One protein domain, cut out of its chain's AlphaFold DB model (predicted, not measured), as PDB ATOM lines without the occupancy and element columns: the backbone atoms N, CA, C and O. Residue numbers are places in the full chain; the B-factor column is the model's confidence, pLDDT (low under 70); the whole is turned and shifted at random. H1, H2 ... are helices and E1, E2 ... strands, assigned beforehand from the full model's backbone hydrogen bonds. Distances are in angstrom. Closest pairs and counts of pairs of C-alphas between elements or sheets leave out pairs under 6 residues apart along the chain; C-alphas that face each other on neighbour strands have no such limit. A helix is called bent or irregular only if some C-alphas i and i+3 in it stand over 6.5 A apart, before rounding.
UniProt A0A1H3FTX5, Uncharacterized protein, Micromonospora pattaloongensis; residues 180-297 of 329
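AT A GLANCE: This is residues 180 to 297 of the 329 residues of an uncharacterized protein of Micromonospora pattaloongensis (UniProt A0A1H3FTX5). A small wall of three antiparallel strands has the helix H4 running along one face, while the longest helix, H5, runs through the middle of the domain, off the sheet, and has H6 crossing it. H1, H2 and the unnamed stretch of residues 268 to 288 make up much of the other end. The printed part has 118 residues with six named helices and three named strands, in the order H1 H2 E1 H3 H4 E2 E3 H5 H6; the sheet order is E1 E3 E2, and the class is mixed, helices and strands. The whole is compact, with a radius of gyration of the C-alphas of 13.3 A and spans of 37 by 31 by 27 A.

HOW THE PARTS SIT: H1, residues 181 to 186, is close to but not clearly touching H2, residues 190 to 195; their closest C-alphas, of Asp 183 and Gly 190, are 6.9 A apart. Strand E1, residues 207 to 210, is the antiparallel neighbour of E3, residues 241 to 244, with N 208 and O 243 2.9 A apart, within hydrogen-bond range. E3 is also antiparallel to E2, residues 232 to 235, where N 242 and O 234 are 2.8 A apart; E2 and E3 form a hairpin. H3, residues 212 to 217, only grazes the sheet, with its residues 212 to 216. H4, residues 220 to 226, is on the sheet at a height of 8.5 A, and runs along the strands at 13 degrees to E2 on the local plane. E1, H3, H4 and E2 form a split strand-helix-strand unit, two strands running the same way with E3 between them, and its crossover is right-handed. H3 and H4 only just touch, and only at the corner, with 3 pairs of C-alphas within 8 A; the closest are those of Ala 215 and Ala 221, 6.8 A apart. H5, residues 255 to 267, touches H6, residues 289 to 297, with its residues 262 to 266 alone, about perpendicular at 90 degrees; the closest C-alphas, of Ala 265 and Ala 289, are 4.8 A apart. H1 and H5 are apart. Every O i to N i+4 pair is within hydrogen-bond range in H1, H2, H3, H4 and H6, and 7 of 9 are in H5.

IN THESE COORDINATES: H1 begins at C-alpha 181, at (180.410, 293.468, 226.653). From first to last C-alpha, H4 measures 10.0 A, E2 10.1 A, H5 19.6 A and H6 12.2 A. H5 is irregular: C-alphas 263 and 266 are 7.5 A apart. H6 ends at C-alpha 297, at (206.322, 291.416, 224.657).

THE WHOLE: The two C-alphas farthest apart are those of Pro 237 and Pro 277, 38.8 A. The printed part has no cut. The links from H2 to E1, 11 residues, and from H5 to H6, 21 residues, are long. The mean pLDDT of the printed part is 94.0, and residue 297 is under 70.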
ATOM      1  N   THR A 180     179.300 292.146 222.057       91.81
ATOM      2  CA  THR A 180     179.839 291.642 223.332       91.81
ATOM      3  C   THR A 180     179.924 292.778 224.357       91.81
ATOM      4  O   THR A 180     179.857 293.963 224.010       91.81
ATOM      5  N   LEU A 181     180.164 292.448 225.629       91.38
ATOM      6  CA  LEU A 181     180.410 293.468 226.653       91.38
ATOM      7  C   LEU A 181     181.641 294.337 226.319       91.38
ATOM      8  O   LEU A 181     181.633 295.547 226.542       91.38
ATOM      9  N   LEU A 182     182.684 293.744 225.724       94.88
ATOM     10  CA  LEU A 182     183.860 294.487 225.267       94.88
ATOM     11  C   LEU A 182     183.536 295.402 224.077       94.88
ATOM     12  O   LEU A 182     184.007 296.538 224.042       94.88
ATOM     13  N   ASP A 183     182.716 294.945 223.127       94.75
ATOM     14  CA  ASP A 183     182.246 295.776 222.015       94.75
ATOM     15  C   ASP A 183     181.483 297.000 222.542       94.75
ATOM     16  O   ASP A 183     181.766 298.121 222.117       94.75
ATOM     17  N   ALA A 184     180.593 296.813 223.522       91.56
ATOM     18  CA  ALA A 184     179.874 297.907 224.172       91.56
ATOM     19  C   ALA A 184     180.835 298.895 224.858       91.56
ATOM     20  O   ALA A 184     180.747 300.107 224.636       91.56
ATOM     21  N   ALA A 185     181.808 298.388 225.622       92.88
ATOM     22  CA  ALA A 185     182.793 299.218 226.318       92.88
ATOM     23  C   ALA A 185     183.688 300.020 225.352       92.88
ATOM     24  O   ALA A 185     184.092 301.145 225.658       92.88
ATOM     25  N   LEU A 186     183.995 299.454 224.183       95.06
ATOM     26  CA  LEU A 186     184.786 300.094 223.127       95.06
ATOM     27  C   LEU A 186     183.937 300.882 222.120       95.06
ATOM     28  O   LEU A 186     184.503 301.532 221.241       95.06
ATOM     29  N   ARG A 187     182.604 300.862 222.255       93.81
ATOM     30  CA  ARG A 187     181.636 301.465 221.320       93.81
ATOM     31  C   ARG A 187     181.806 300.973 219.881       93.81
ATOM     32  O   ARG A 187     181.716 301.759 218.940       93.81
ATOM     33  N   ARG A 188     182.076 299.682 219.720       93.88
ATOM     34  CA  ARG A 188     182.162 299.020 218.415       93.88
ATOM     35  C   ARG A 188     180.776 298.563 217.988       93.88
ATOM     36  O   ARG A 188     180.018 298.047 218.810       93.88
ATOM     37  N   ALA A 189     180.456 298.731 216.711       92.06
ATOM     38  CA  ALA A 189     179.239 298.162 216.160       92.06
ATOM     39  C   ALA A 189     179.366 296.626 216.094       92.06
ATOM     40  O   ALA A 189     180.453 296.080 215.871       92.06
ATOM     41  N   GLY A 190     178.272 295.912 216.375       90.31
ATOM     42  CA  GLY A 190     178.298 294.450 216.483       90.31
ATOM     43  C   GLY A 190     178.612 293.751 215.156       90.31
ATOM     44  O   GLY A 190     179.296 292.731 215.156       90.31
ATOM     45  N   ASP A 191     178.148 294.319 214.044       90.75
ATOM     46  CA  ASP A 191     178.438 293.906 212.666       90.75
ATOM     47  C   ASP A 191     179.917 294.093 212.313       90.75
ATOM     48  O   ASP A 191     180.582 293.118 211.966       90.75
ATOM     49  N   GLU A 192     180.472 295.289 212.521       92.62
ATOM     50  CA  GLU A 192     181.902 295.563 212.309       92.62
ATOM     51  C   GLU A 192     182.788 294.643 213.167       92.62
ATOM     52  O   GLU A 192     183.847 294.168 212.746       92.62
ATOM     53  N   SER A 193     182.361 294.361 214.402       94.62
ATOM     54  CA  SER A 193     183.066 293.433 215.287       94.62
ATOM     55  C   SER A 193     182.980 291.982 214.814       94.62
ATOM     56  O   SER A 193     183.970 291.249 214.905       94.62
ATOM     57  N   ALA A 194     181.831 291.562 214.278       93.12
ATOM     58  CA  ALA A 194     181.651 290.240 213.689       93.12
ATOM     59  C   ALA A 194     182.527 290.051 212.441       93.12
ATOM     60  O   ALA A 194     183.211 289.029 212.343       93.12
ATOM     61  N   GLU A 195     182.592 291.046 211.555       93.75
ATOM     62  CA  GLU A 195     183.473 291.040 210.376       93.75
ATOM     63  C   GLU A 195     184.951 290.910 210.763       93.75
ATOM     64  O   GLU A 195     185.717 290.170 210.146       93.75
ATOM     65  N   ALA A 196     185.356 291.570 211.848       95.88
ATOM     66  CA  ALA A 196     186.732 291.547 212.331       95.88
ATOM     67  C   ALA A 196     187.079 290.330 213.216       95.88
ATOM     68  O   ALA A 196     188.221 290.233 213.671       95.88
ATOM     69  N   SER A 197     186.145 289.404 213.468       96.12
ATOM     70  CA  SER A 197     186.272 288.338 214.488       96.12
ATOM     71  C   SER A 197     187.446 287.371 214.285       96.12
ATOM     72  O   SER A 197     187.966 286.809 215.249       96.12
ATOM     73  N   ARG A 198     187.925 287.213 213.047       97.00
ATOM     74  CA  ARG A 198     189.126 286.418 212.719       97.00
ATOM     75  C   ARG A 198     190.441 287.170 212.952       97.00
ATOM     76  O   ARG A 198     191.502 286.556 213.029       97.00
ATOM     77  N   THR A 199     190.379 288.495 213.073       98.12
ATOM     78  CA  THR A 199     191.541 289.380 213.271       98.12
ATOM     79  C   THR A 199     191.663 289.849 214.719       98.12
ATOM     80  O   THR A 199     192.780 289.961 215.235       98.12
ATOM     81  N   PHE A 200     190.527 290.074 215.380       98.31
ATOM     82  CA  PHE A 200     190.441 290.487 216.773       98.31
ATOM     83  C   PHE A 200     189.414 289.651 217.528       98.31
ATOM     84  O   PHE A 200     188.306 289.422 217.044       98.31
ATOM     85  N   LEU A 201     189.765 289.244 218.746       98.19
ATOM     86  CA  LEU A 201     188.851 288.539 219.627       98.19
ATOM     87  C   LEU A 201     187.788 289.531 220.110       98.19
ATOM     88  O   LEU A 201     188.111 290.598 220.632       98.19
ATOM     89  N   ARG A 202     186.514 289.193 219.892       96.00
ATOM     90  CA  ARG A 202     185.392 290.122 220.089       96.00
ATOM     91  C   ARG A 202     185.135 290.494 221.543       96.00
ATOM     92  O   ARG A 202     184.570 291.545 221.813       96.00
ATOM     93  N   GLY A 203     185.526 289.636 222.468       96.12
ATOM     94  CA  GLY A 203     185.316 289.809 223.894       96.12
ATOM     95  C   GLY A 203     186.053 288.731 224.663       96.12
ATOM     96  O   GLY A 203     186.817 287.951 224.091       96.12
ATOM     97  N   TYR A 204     185.852 288.721 225.968       97.12
ATOM     98  CA  TYR A 204     186.336 287.659 226.827       97.12
ATOM     99  C   TYR A 204     185.470 287.608 228.082       97.12
ATOM    100  O   TYR A 204     185.125 288.631 228.673       97.12
ATOM    101  N   GLU A 205     185.135 286.393 228.476       95.94
ATOM    102  CA  GLU A 205     184.300 286.056 229.621       95.94
ATOM    103  C   GLU A 205     184.896 284.851 230.357       95.94
ATOM    104  O   GLU A 205     185.884 284.257 229.904       95.94
ATOM    105  N   TRP A 206     184.290 284.464 231.485       97.31
ATOM    106  CA  TRP A 206     184.724 283.289 232.256       97.31
ATOM    107  C   TRP A 206     184.810 282.024 231.386       97.31
ATOM    108  O   TRP A 206     185.632 281.147 231.648       97.31
ATOM    109  N   LEU A 207     183.995 281.952 230.329       98.19
ATOM    110  CA  LEU A 207     184.127 280.991 229.251       98.19
ATOM    111  C   LEU A 207     184.108 281.699 227.894       98.19
ATOM    112  O   LEU A 207     183.179 282.445 227.596       98.19
ATOM    113  N   THR A 208     185.116 281.425 227.066       98.62
ATOM    114  CA  THR A 208     185.327 282.065 225.760       98.62
ATOM    115  C   THR A 208     185.782 281.041 224.717       98.62
ATOM    116  O   THR A 208     186.611 280.182 225.006       98.62
ATOM    117  N   VAL A 209     185.296 281.139 223.481       98.75
ATOM    118  CA  VAL A 209     185.829 280.419 222.315       98.75
ATOM    119  C   VAL A 209     186.757 281.352 221.545       98.75
ATOM    120  O   VAL A 209     186.331 282.375 221.010       98.75
ATOM    121  N   CYS A 210     188.033 280.981 221.474       98.75
ATOM    122  CA  CYS A 210     189.050 281.670 220.692       98.75
ATOM    123  C   CYS A 210     189.173 281.002 219.307       98.75
ATOM    124  O   CYS A 210     189.489 279.808 219.250       98.75
ATOM    125  N   PRO A 211     188.927 281.717 218.193       98.56
ATOM    126  CA  PRO A 211     189.028 281.140 216.854       98.56
ATOM    127  C   PRO A 211     190.476 280.769 216.510       98.56
ATOM    128  O   PRO A 211     191.427 281.336 217.058       98.56
ATOM    129  N   ARG A 212     190.644 279.827 215.574       98.38
ATOM    130  CA  ARG A 212     191.938 279.224 215.200       98.38
ATOM    131  C   ARG A 212     193.043 280.248 214.964       98.38
ATOM    132  O   ARG A 212     194.155 280.083 215.459       98.38
ATOM    133  N   GLU A 213     192.751 281.283 214.189       98.56
ATOM    134  CA  GLU A 213     193.715 282.297 213.759       98.56
ATOM    135  C   GLU A 213     194.316 283.031 214.965       98.56
ATOM    136  O   GLU A 213     195.521 283.288 215.028       98.56
ATOM    137  N   LEU A 214     193.469 283.329 215.950       98.75
ATOM    138  CA  LEU A 214     193.847 284.039 217.164       98.75
ATOM    139  C   LEU A 214     194.506 283.098 218.165       98.75
ATOM    140  O   LEU A 214     195.544 283.447 218.720       98.75
ATOM    141  N   ALA A 215     193.982 281.881 218.319       98.62
ATOM    142  CA  ALA A 215     194.606 280.859 219.147       98.62
ATOM    143  C   ALA A 215     196.046 280.585 218.686       98.62
ATOM    144  O   ALA A 215     196.958 280.579 219.505       98.62
ATOM    145  N   HIS A 216     196.286 280.455 217.377       98.44
ATOM    146  CA  HIS A 216     197.629 280.275 216.821       98.44
ATOM    147  C   HIS A 216     198.573 281.437 217.173       98.44
ATOM    148  O   HIS A 216     199.704 281.207 217.599       98.44
ATOM    149  N   ARG A 217     198.106 282.690 217.069       98.19
ATOM    150  CA  ARG A 217     198.880 283.885 217.469       98.19
ATOM    151  C   ARG A 217     199.228 283.913 218.960       98.19
ATOM    152  O   ARG A 217     200.182 284.584 219.338       98.19
ATOM    153  N   LEU A 218     198.478 283.184 219.784       98.25
ATOM    154  CA  LEU A 218     198.679 283.051 221.229       98.25
ATOM    155  C   LEU A 218     199.471 281.784 221.606       98.25
ATOM    156  O   LEU A 218     199.514 281.408 222.774       98.25
ATOM    157  N   GLY A 219     200.100 281.115 220.632       98.00
ATOM    158  CA  GLY A 219     200.862 279.881 220.860       98.00
ATOM    159  C   GLY A 219     200.000 278.615 220.903       98.00
ATOM    160  O   GLY A 219     200.424 277.592 221.437       98.00
ATOM    161  N   GLY A 220     198.786 278.671 220.354       97.94
ATOM    162  CA  GLY A 220     197.835 277.565 220.339       97.94
ATOM    163  C   GLY A 220     197.292 277.225 221.729       97.94
ATOM    164  O   GLY A 220     197.416 277.993 222.682       97.94
ATOM    165  N   ALA A 221     196.684 276.044 221.848       98.38
ATOM    166  CA  ALA A 221     196.157 275.562 223.123       98.38
ATOM    167  C   ALA A 221     197.253 275.412 224.195       98.38
ATOM    168  O   ALA A 221     197.013 275.711 225.360       98.38
ATOM    169  N   GLU A 222     198.464 275.000 223.809       98.19
ATOM    170  CA  GLU A 222     199.589 274.853 224.740       98.19
ATOM    171  C   GLU A 222     200.063 276.204 225.287       98.19
ATOM    172  O   GLU A 222     200.216 276.344 226.500       98.19
ATOM    173  N   GLY A 223     200.228 277.219 224.431       98.25
ATOM    174  CA  GLY A 223     200.587 278.574 224.864       98.25
ATOM    175  C   GLY A 223     199.529 279.194 225.779       98.25
ATOM    176  O   GLY A 223     199.854 279.761 226.824       98.25
ATOM    177  N   LEU A 224     198.251 279.001 225.444       98.56
ATOM    178  CA  LEU A 224     197.131 279.448 226.273       98.56
ATOM    179  C   LEU A 224     197.097 278.730 227.628       98.56
ATOM    180  O   LEU A 224     196.888 279.388 228.647       98.56
ATOM    181  N   ALA A 225     197.369 277.424 227.681       98.50
ATOM    182  CA  ALA A 225     197.475 276.688 228.941       98.50
ATOM    183  C   ALA A 225     198.679 277.156 229.779       98.50
ATOM    184  O   ALA A 225     198.545 277.405 230.978       98.50
ATOM    185  N   ALA A 226     199.837 277.358 229.144       98.06
ATOM    186  CA  ALA A 226     201.062 277.822 229.795       98.06
ATOM    187  C   ALA A 226     200.945 279.240 230.385       98.06
ATOM    188  O   ALA A 226     201.708 279.590 231.285       98.06
ATOM    189  N   SER A 227     199.976 280.045 229.929       97.94
ATOM    190  CA  SER A 227     199.692 281.365 230.509       97.94
ATOM    191  C   SER A 227     199.236 281.301 231.975       97.94
ATOM    192  O   SER A 227     199.359 282.293 232.693       97.94
ATOM    193  N   GLY A 228     198.675 280.168 232.423       98.06
ATOM    194  CA  GLY A 228     198.079 280.008 233.756       98.06
ATOM    195  C   GLY A 228     196.781 280.799 233.980       98.06
ATOM    196  O   GLY A 228     196.202 280.748 235.070       98.06
ATOM    197  N   ALA A 229     196.293 281.519 232.964       98.31
ATOM    198  CA  ALA A 229     195.091 282.341 233.066       98.31
ATOM    199  C   ALA A 229     193.797 281.511 233.114       98.31
ATOM    200  O   ALA A 229     192.800 281.980 233.665       98.31
ATOM    201  N   PHE A 230     193.822 280.276 232.607       98.69
ATOM    202  CA  PHE A 230     192.641 279.431 232.438       98.69
ATOM    203  C   PHE A 230     192.704 278.175 233.311       98.69
ATOM    204  O   PHE A 230     193.742 277.523 233.388       98.69
ATOM    205  N   ALA A 231     191.580 277.831 233.942       98.31
ATOM    206  CA  ALA A 231     191.396 276.566 234.652       98.31
ATOM    207  C   ALA A 231     191.342 275.376 233.679       98.31
ATOM    208  O   ALA A 231     191.813 274.286 233.993       98.31
ATOM    209  N   GLU A 232     190.805 275.591 232.476       98.56
ATOM    210  CA  GLU A 232     190.777 274.593 231.411       98.56
ATOM    211  C   GLU A 232     190.977 275.255 230.045       98.56
ATOM    212  O   GLU A 232     190.376 276.283 229.722       98.56
ATOM    213  N   VAL A 233     191.814 274.621 229.224       98.81
ATOM    214  CA  VAL A 233     192.039 274.972 227.821       98.81
ATOM    215  C   VAL A 233     191.794 273.726 226.993       98.81
ATOM    216  O   VAL A 233     192.472 272.712 227.167       98.81
ATOM    217  N   ARG A 234     190.823 273.790 226.085       98.62
ATOM    218  CA  ARG A 234     190.395 272.634 225.307       98.62
ATOM    219  C   ARG A 234     190.418 272.933 223.808       98.62
ATOM    220  O   ARG A 234     189.641 273.770 223.353       98.62
ATOM    221  N   PRO A 235     191.237 272.220 223.015       98.50
ATOM    222  CA  PRO A 235     191.160 272.287 221.562       98.50
ATOM    223  C   PRO A 235     189.778 271.861 221.060       98.50
ATOM    224  O   PRO A 235     189.196 270.883 221.540       98.50
ATOM    225  N   LEU A 236     189.271 272.584 220.072       98.56
ATOM    226  CA  LEU A 236     188.056 272.268 219.336       98.56
ATOM    227  C   LEU A 236     188.415 271.859 217.896       98.56
ATOM    228  O   LEU A 236     189.526 272.134 217.425       98.56
ATOM    229  N   PRO A 237     187.489 271.212 217.166       97.75
ATOM    230  CA  PRO A 237     187.634 271.023 215.728       97.75
ATOM    231  C   PRO A 237     187.870 272.356 215.002       97.75
ATOM    232  O   PRO A 237     187.619 273.436 215.536       97.75
ATOM    233  N   HIS A 238     188.423 272.279 213.791       96.62
ATOM    234  CA  HIS A 238     188.830 273.444 212.990       96.62
ATOM    235  C   HIS A 238     189.925 274.329 213.617       96.62
ATOM    236  O   HIS A 238     190.329 275.310 213.002       96.62
ATOM    237  N   GLY A 239     190.479 273.951 214.774       97.56
ATOM    238  CA  GLY A 239     191.622 274.613 215.409       97.56
ATOM    239  C   GLY A 239     191.258 275.741 216.375       97.56
ATOM    240  O   GLY A 239     192.164 276.378 216.909       97.56
ATOM    241  N   ALA A 240     189.966 275.989 216.615       98.31
ATOM    242  CA  ALA A 240     189.523 276.875 217.687       98.31
ATOM    243  C   ALA A 240     189.857 276.285 219.071       98.31
ATOM    244  O   ALA A 240     190.165 275.098 219.209       98.31
ATOM    245  N   VAL A 241     189.790 277.108 220.116       98.81
ATOM    246  CA  VAL A 241     190.079 276.702 221.497       98.81
ATOM    247  C   VAL A 241     188.978 277.210 222.422       98.81
ATOM    248  O   VAL A 241     188.666 278.398 222.428       98.81
ATOM    249  N   LEU A 242     188.405 276.312 223.220       98.81
ATOM    250  CA  LEU A 242     187.514 276.648 224.326       98.81
ATOM    251  C   LEU A 242     188.357 276.965 225.565       98.81
ATOM    252  O   LEU A 242     189.166 276.145 226.002       98.81
ATOM    253  N   LEU A 243     188.151 278.149 226.122       98.88
ATOM    254  CA  LEU A 243     188.876 278.692 227.260       98.88
ATOM    255  C   LEU A 243     187.910 278.857 228.423       98.88
ATOM    256  O   LEU A 243     186.933 279.591 228.302       98.88
ATOM    257  N   ARG A 244     188.188 278.196 229.545       98.62
ATOM    258  CA  ARG A 244     187.425 278.341 230.785       98.62
ATOM    259  C   ARG A 244     188.354 278.890 231.863       98.62
ATOM    260  O   ARG A 244     189.294 278.226 232.292       98.62
ATOM    261  N   ALA A 245     188.129 280.142 232.245       98.44
ATOM    262  CA  ALA A 245     188.959 280.903 233.172       98.44
ATOM    263  C   ALA A 245     188.890 280.362 234.607       98.44
ATOM    264  O   ALA A 245     189.903 280.337 235.306       98.44
ATOM    265  N   THR A 246     187.703 279.927 235.027       98.25
ATOM    266  CA  THR A 246     187.371 279.488 236.390       98.25
ATOM    267  C   THR A 246     186.403 278.318 236.372       98.25
ATOM    268  O   THR A 246     185.773 278.043 235.348       98.25
ATOM    269  N   ASP A 247     186.250 277.638 237.512       95.75
ATOM    270  CA  ASP A 247     185.307 276.527 237.593       95.75
ATOM    271  C   ASP A 247     183.848 276.978 237.587       95.75
ATOM    272  O   ASP A 247     182.992 276.299 237.014       95.75
ATOM    273  N   SER A 248     183.594 278.162 238.142       94.06
ATOM    274  CA  SER A 248     182.289 278.813 238.181       94.06
ATOM    275  C   SER A 248     182.371 280.272 237.701       94.06
ATOM    276  O   SER A 248     183.408 280.923 237.880       94.06
ATOM    277  N   PRO A 249     181.300 280.826 237.104       93.50
ATOM    278  CA  PRO A 249     181.241 282.247 236.749       93.50
ATOM    279  C   PRO A 249     181.476 283.196 237.935       93.50
ATOM    280  O   PRO A 249     182.039 284.272 237.767       93.50
ATOM    281  N   GLU A 250     181.066 282.814 239.145       91.50
ATOM    282  CA  GLU A 250     181.159 283.627 240.365       91.50
ATOM    283  C   GLU A 250     182.611 283.866 240.817       91.50
ATOM    284  O   GLU A 250     182.922 284.870 241.465       91.50
ATOM    285  N   GLU A 251     183.517 282.956 240.463       95.31
ATOM    286  CA  GLU A 251     184.956 283.079 240.716       95.31
ATOM    287  C   GLU A 251     185.661 283.994 239.708       95.31
ATOM    288  O   GLU A 251     186.791 284.428 239.954       95.31
ATOM    289  N   TYR A 252     185.021 284.301 238.577       95.88
ATOM    290  CA  TYR A 252     185.603 285.112 237.512       95.88
ATOM    291  C   TYR A 252     185.540 286.606 237.849       95.88
ATOM    292  O   TYR A 252     184.679 287.355 237.397       95.88
ATOM    293  N   ARG A 253     186.473 287.035 238.703       94.69
ATOM    294  CA  ARG A 253     186.585 288.407 239.217       94.69
ATOM    295  C   ARG A 253     188.028 288.766 239.574       94.69
ATOM    296  O   ARG A 253     188.870 287.885 239.754       94.69
ATOM    297  N   GLY A 254     188.306 290.063 239.709       95.00
ATOM    298  CA  GLY A 254     189.592 290.581 240.195       95.00
ATOM    299  C   GLY A 254     190.788 290.079 239.382       95.00
ATOM    300  O   GLY A 254     190.780 290.137 238.153       95.00
ATOM    301  N   GLU A 255     191.800 289.538 240.065       96.19
ATOM    302  CA  GLU A 255     193.044 289.042 239.453       96.19
ATOM    303  C   GLU A 255     192.818 288.044 238.314       96.19
ATOM    304  O   GLU A 255     193.586 288.011 237.354       96.19
ATOM    305  N   ARG A 256     191.743 287.249 238.370       97.44
ATOM    306  CA  ARG A 256     191.454 286.287 237.306       97.44
ATOM    307  C   ARG A 256     191.034 286.971 236.006       97.44
ATOM    308  O   ARG A 256     191.503 286.575 234.943       97.44
ATOM    309  N   VAL A 257     190.205 288.012 236.090       97.25
ATOM    310  CA  VAL A 257     189.812 288.837 234.934       97.25
ATOM    311  C   VAL A 257     191.048 289.512 234.337       97.25
ATOM    312  O   VAL A 257     191.240 289.495 233.122       97.25
ATOM    313  N   HIS A 258     191.939 290.031 235.188       97.50
ATOM    314  CA  HIS A 258     193.204 290.627 234.751       97.50
ATOM    315  C   HIS A 258     194.146 289.618 234.084       97.50
ATOM    316  O   HIS A 258     194.746 289.940 233.058       97.50
ATOM    317  N   ALA A 259     194.256 288.398 234.614       98.06
ATOM    318  CA  ALA A 259     195.073 287.340 234.024       98.06
ATOM    319  C   ALA A 259     194.556 286.923 232.638       98.06
ATOM    320  O   ALA A 259     195.346 286.812 231.700       98.06
ATOM    321  N   VAL A 260     193.237 286.753 232.487       98.50
ATOM    322  CA  VAL A 260     192.605 286.455 231.190       98.50
ATOM    323  C   VAL A 260     192.826 287.595 230.203       98.50
ATOM    324  O   VAL A 260     193.270 287.350 229.083       98.50
ATOM    325  N   PHE A 261     192.595 288.842 230.621       98.31
ATOM    326  CA  PHE A 261     192.872 290.007 229.783       98.31
ATOM    327  C   PHE A 261     194.332 290.038 229.327       98.31
ATOM    328  O   PHE A 261     194.588 290.195 228.140       98.31
ATOM    329  N   ALA A 262     195.296 289.848 230.232       97.94
ATOM    330  CA  ALA A 262     196.717 289.866 229.887       97.94
ATOM    331  C   ALA A 262     197.088 288.756 228.889       97.94
ATOM    332  O   ALA A 262     197.842 289.009 227.949       97.94
ATOM    333  N   ALA A 263     196.532 287.552 229.061       98.31
ATOM    334  CA  ALA A 263     196.748 286.432 228.149       98.31
ATOM    335  C   ALA A 263     196.148 286.683 226.754       98.31
ATOM    336  O   ALA A 263     196.741 286.283 225.755       98.31
ATOM    337  N   LEU A 264     194.995 287.354 226.672       98.50
ATOM    338  CA  LEU A 264     194.275 287.595 225.415       98.50
ATOM    339  C   LEU A 264     194.607 288.944 224.758       98.50
ATOM    340  O   LEU A 264     194.356 289.111 223.566       98.50
ATOM    341  N   ALA A 265     195.214 289.890 225.479       98.12
ATOM    342  CA  ALA A 265     195.531 291.239 225.002       98.12
ATOM    343  C   ALA A 265     196.191 291.305 223.609       98.12
ATOM    344  O   ALA A 265     195.792 292.172 222.832       98.12
ATOM    345  N   PRO A 266     197.119 290.402 223.215       98.00
ATOM    346  CA  PRO A 266     197.731 290.431 221.879       98.00
ATOM    347  C   PRO A 266     196.761 290.245 220.703       98.00
ATOM    348  O   PRO A 266     197.122 290.518 219.552       98.00
ATOM    349  N   VAL A 267     195.551 289.741 220.962       98.31
ATOM    350  CA  VAL A 267     194.503 289.534 219.954       98.31
ATOM    351  C   VAL A 267     193.239 290.348 220.223       98.31
ATOM    352  O   VAL A 267     192.301 290.260 219.437       98.31
ATOM    353  N   LEU A 268     193.184 291.140 221.294       98.25
ATOM    354  CA  LEU A 268     192.055 292.030 221.552       98.25
ATOM    355  C   LEU A 268     192.133 293.285 220.663       98.25
ATOM    356  O   LEU A 268     193.229 293.716 220.286       98.25
ATOM    357  N   PRO A 269     190.985 293.890 220.310       97.31
ATOM    358  CA  PRO A 269     190.969 295.186 219.641       97.31
ATOM    359  C   PRO A 269     191.630 296.254 220.524       97.31
ATOM    360  O   PRO A 269     191.502 296.249 221.748       97.31
ATOM    361  N   GLY A 270     192.330 297.196 219.893       95.38
ATOM    362  CA  GLY A 270     192.853 298.366 220.592       95.38
ATOM    363  C   GLY A 270     191.754 299.361 220.972       95.38
ATOM    364  O   GLY A 270     190.674 299.371 220.383       95.38
ATOM    365  N   GLY A 271     192.073 300.251 221.907       94.62
ATOM    366  CA  GLY A 271     191.176 301.304 222.385       94.62
ATOM    367  C   GLY A 271     190.966 301.245 223.894       94.62
ATOM    368  O   GLY A 271     191.161 300.209 224.518       94.62
ATOM    369  N   GLN A 272     190.588 302.377 224.487       94.50
ATOM    370  CA  GLN A 272     190.343 302.485 225.925       94.50
ATOM    371  C   GLN A 272     188.866 302.177 226.225       94.50
ATOM    372  O   GLN A 272     188.013 302.970 225.804       94.50
ATOM    373  N   PRO A 273     188.550 301.095 226.965       94.50
ATOM    374  CA  PRO A 273     187.182 300.803 227.386       94.50
ATOM    375  C   PRO A 273     186.585 301.954 228.200       94.50
ATOM    376  O   PRO A 273     187.292 302.629 228.958       94.50
ATOM    377  N   ARG A 274     185.281 302.188 228.044       91.38
ATOM    378  CA  ARG A 274     184.522 303.218 228.764       91.38
ATOM    379  C   ARG A 274     183.297 302.598 229.413       91.38
ATOM    380  O   ARG A 274     182.590 301.821 228.783       91.38
ATOM    381  N   GLY A 275     183.048 302.980 230.663       84.19
ATOM    382  CA  GLY A 275     181.859 302.552 231.380       84.19
ATOM    383  C   GLY A 275     180.611 303.185 230.771       84.19
ATOM    384  O   GLY A 275     180.643 304.317 230.280       84.19
ATOM    385  N   LEU A 276     179.518 302.441 230.831       78.56
ATOM    386  CA  LEU A 276     178.160 302.869 230.521       78.56
ATOM    387  C   LEU A 276     177.319 302.594 231.774       78.56
ATOM    388  O   LEU A 276     177.472 301.515 232.344       78.56
ATOM    389  N   PRO A 277     176.456 303.529 232.215       72.75
ATOM    390  CA  PRO A 277     175.702 303.377 233.463       72.75
ATOM    391  C   PRO A 277     174.843 302.107 233.539       72.75
ATOM    392  O   PRO A 277     174.593 301.608 234.626       72.75
ATOM    393  N   GLU A 278     174.402 301.597 232.391       72.69
ATOM    394  CA  GLU A 278     173.429 300.502 232.290       72.69
ATOM    395  C   GLU A 278     174.063 299.103 232.243       72.69
ATOM    396  O   GLU A 278     173.354 298.119 232.072       72.69
ATOM    397  N   HIS A 279     175.392 298.993 232.318       75.00
ATOM    398  CA  HIS A 279     176.090 297.720 232.135       75.00
ATOM    399  C   HIS A 279     177.059 297.448 233.286       75.00
ATOM    400  O   HIS A 279     177.825 298.321 233.702       75.00
ATOM    401  N   ASP A 280     177.079 296.197 233.742       82.38
ATOM    402  CA  ASP A 280     178.105 295.703 234.649       82.38
ATOM    403  C   ASP A 280     179.401 295.413 233.871       82.38
ATOM    404  O   ASP A 280     179.500 294.449 233.117       82.38
ATOM    405  N   PHE A 281     180.412 296.260 234.069       84.31
ATOM    406  CA  PHE A 281     181.745 296.100 233.482       84.31
ATOM    407  C   PHE A 281     182.780 295.529 234.459       84.31
ATOM    408  O   PHE A 281     183.978 295.630 234.198       84.31
ATOM    409  N   THR A 282     182.370 294.916 235.571       87.00
ATOM    410  CA  THR A 282     183.303 294.306 236.541       87.00
ATOM    411  C   THR A 282     184.185 293.214 235.929       87.00
ATOM    412  O   THR A 282     185.262 292.920 236.450       87.00
ATOM    413  N   ARG A 283     183.762 292.644 234.794       90.31
ATOM    414  CA  ARG A 283     184.494 291.634 234.015       90.31
ATOM    415  C   ARG A 283     185.342 292.212 232.877       90.31
ATOM    416  O   ARG A 283     185.988 291.454 232.155       90.31
ATOM    417  N   ILE A 284     185.387 293.538 232.725       94.19
ATOM    418  CA  ILE A 284     186.210 294.233 231.728       94.19
ATOM    419  C   ILE A 284     187.375 294.950 232.413       94.19
ATOM    420  O   ILE A 284     187.218 295.649 233.411       94.19
ATOM    421  N   VAL A 285     188.567 294.815 231.832       95.44
ATOM    422  CA  VAL A 285     189.755 295.551 232.264       95.44
ATOM    423  C   VAL A 285     189.798 296.868 231.506       95.44
ATOM    424  O   VAL A 285     189.880 296.894 230.282       95.44
ATOM    425  N   PHE A 286     189.788 297.981 232.236       94.19
ATOM    426  CA  PHE A 286     189.814 299.333 231.675       94.19
ATOM    427  C   PHE A 286     191.232 299.758 231.266       94.19
ATOM    428  O   PHE A 286     191.787 300.738 231.762       94.19
ATOM    429  N   THR A 287     191.855 299.004 230.365       94.62
ATOM    430  CA  THR A 287     193.197 299.268 229.822       94.62
ATOM    431  C   THR A 287     193.210 298.984 228.323       94.62
ATOM    432  O   THR A 287     192.643 297.988 227.886       94.62
ATOM    433  N   ASP A 288     193.869 299.834 227.525       95.44
ATOM    434  CA  ASP A 288     194.062 299.570 226.090       95.44
ATOM    435  C   ASP A 288     194.924 298.314 225.884       95.44
ATOM    436  O   ASP A 288     196.087 298.251 226.307       95.44
ATOM    437  N   ALA A 289     194.359 297.322 225.196       94.38
ATOM    438  CA  ALA A 289     195.015 296.052 224.906       94.38
ATOM    439  C   ALA A 289     196.352 296.218 224.162       94.38
ATOM    440  O   ALA A 289     197.277 295.437 224.387       94.38
ATOM    441  N   ARG A 290     196.517 297.267 223.342       90.94
ATOM    442  CA  ARG A 290     197.782 297.538 222.630       90.94
ATOM    443  C   ARG A 290     198.922 297.876 223.584       90.94
ATOM    444  O   ARG A 290     200.058 297.449 223.366       90.94
ATOM    445  N   HIS A 291     198.631 298.615 224.653       86.62
ATOM    446  CA  HIS A 291     199.629 298.934 225.672       86.62
ATOM    447  C   HIS A 291     200.000 297.687 226.480       86.62
ATOM    448  O   HIS A 291     201.183 297.432 226.707       86.62
ATOM    449  N   ALA A 292     199.008 296.868 226.842       81.00
ATOM    450  CA  ALA A 292     199.229 295.627 227.581       81.00
ATOM    451  C   ALA A 292     200.043 294.597 226.773       81.00
ATOM    452  O   ALA A 292     201.001 294.026 227.293       81.00
ATOM    453  N   ALA A 293     199.726 294.417 225.487       76.00
ATOM    454  CA  ALA A 293     200.455 293.511 224.599       76.00
ATOM    455  C   ALA A 293     201.928 293.922 224.437       76.00
ATOM    456  O   ALA A 293     202.822 293.077 224.466       76.00
ATOM    457  N   THR A 294     202.195 295.228 224.336       75.06
ATOM    458  CA  THR A 294     203.563 295.760 224.237       75.06
ATOM    459  C   THR A 294     204.358 295.508 225.522       75.06
ATOM    460  O   THR A 294     205.521 295.115 225.461       75.06
ATOM    461  N   ALA A 295     203.731 295.674 226.692       71.12
ATOM    462  CA  ALA A 295     204.365 295.403 227.982       71.12
ATOM    463  C   ALA A 295     204.683 293.910 228.183       71.12
ATOM    464  O   ALA A 295     205.728 293.578 228.739       71.12
ATOM    465  N   ALA A 296     203.816 293.012 227.705       71.12
ATOM    466  CA  ALA A 296     204.036 291.567 227.769       71.12
ATOM    467  C   ALA A 296     205.138 291.080 226.807       71.12
ATOM    468  O   ALA A 296     205.847 290.128 227.125       71.12
ATOM    469  N   ALA A 297     205.297 291.737 225.653       63.34
ATOM    470  CA  ALA A 297     206.322 291.416 224.657       63.34
ATOM    471  C   ALA A 297     207.720 291.959 225.004       63.34
ATOM    472  O   ALA A 297     208.711 291.533 224.406       63.34
TER     473      ALA A 297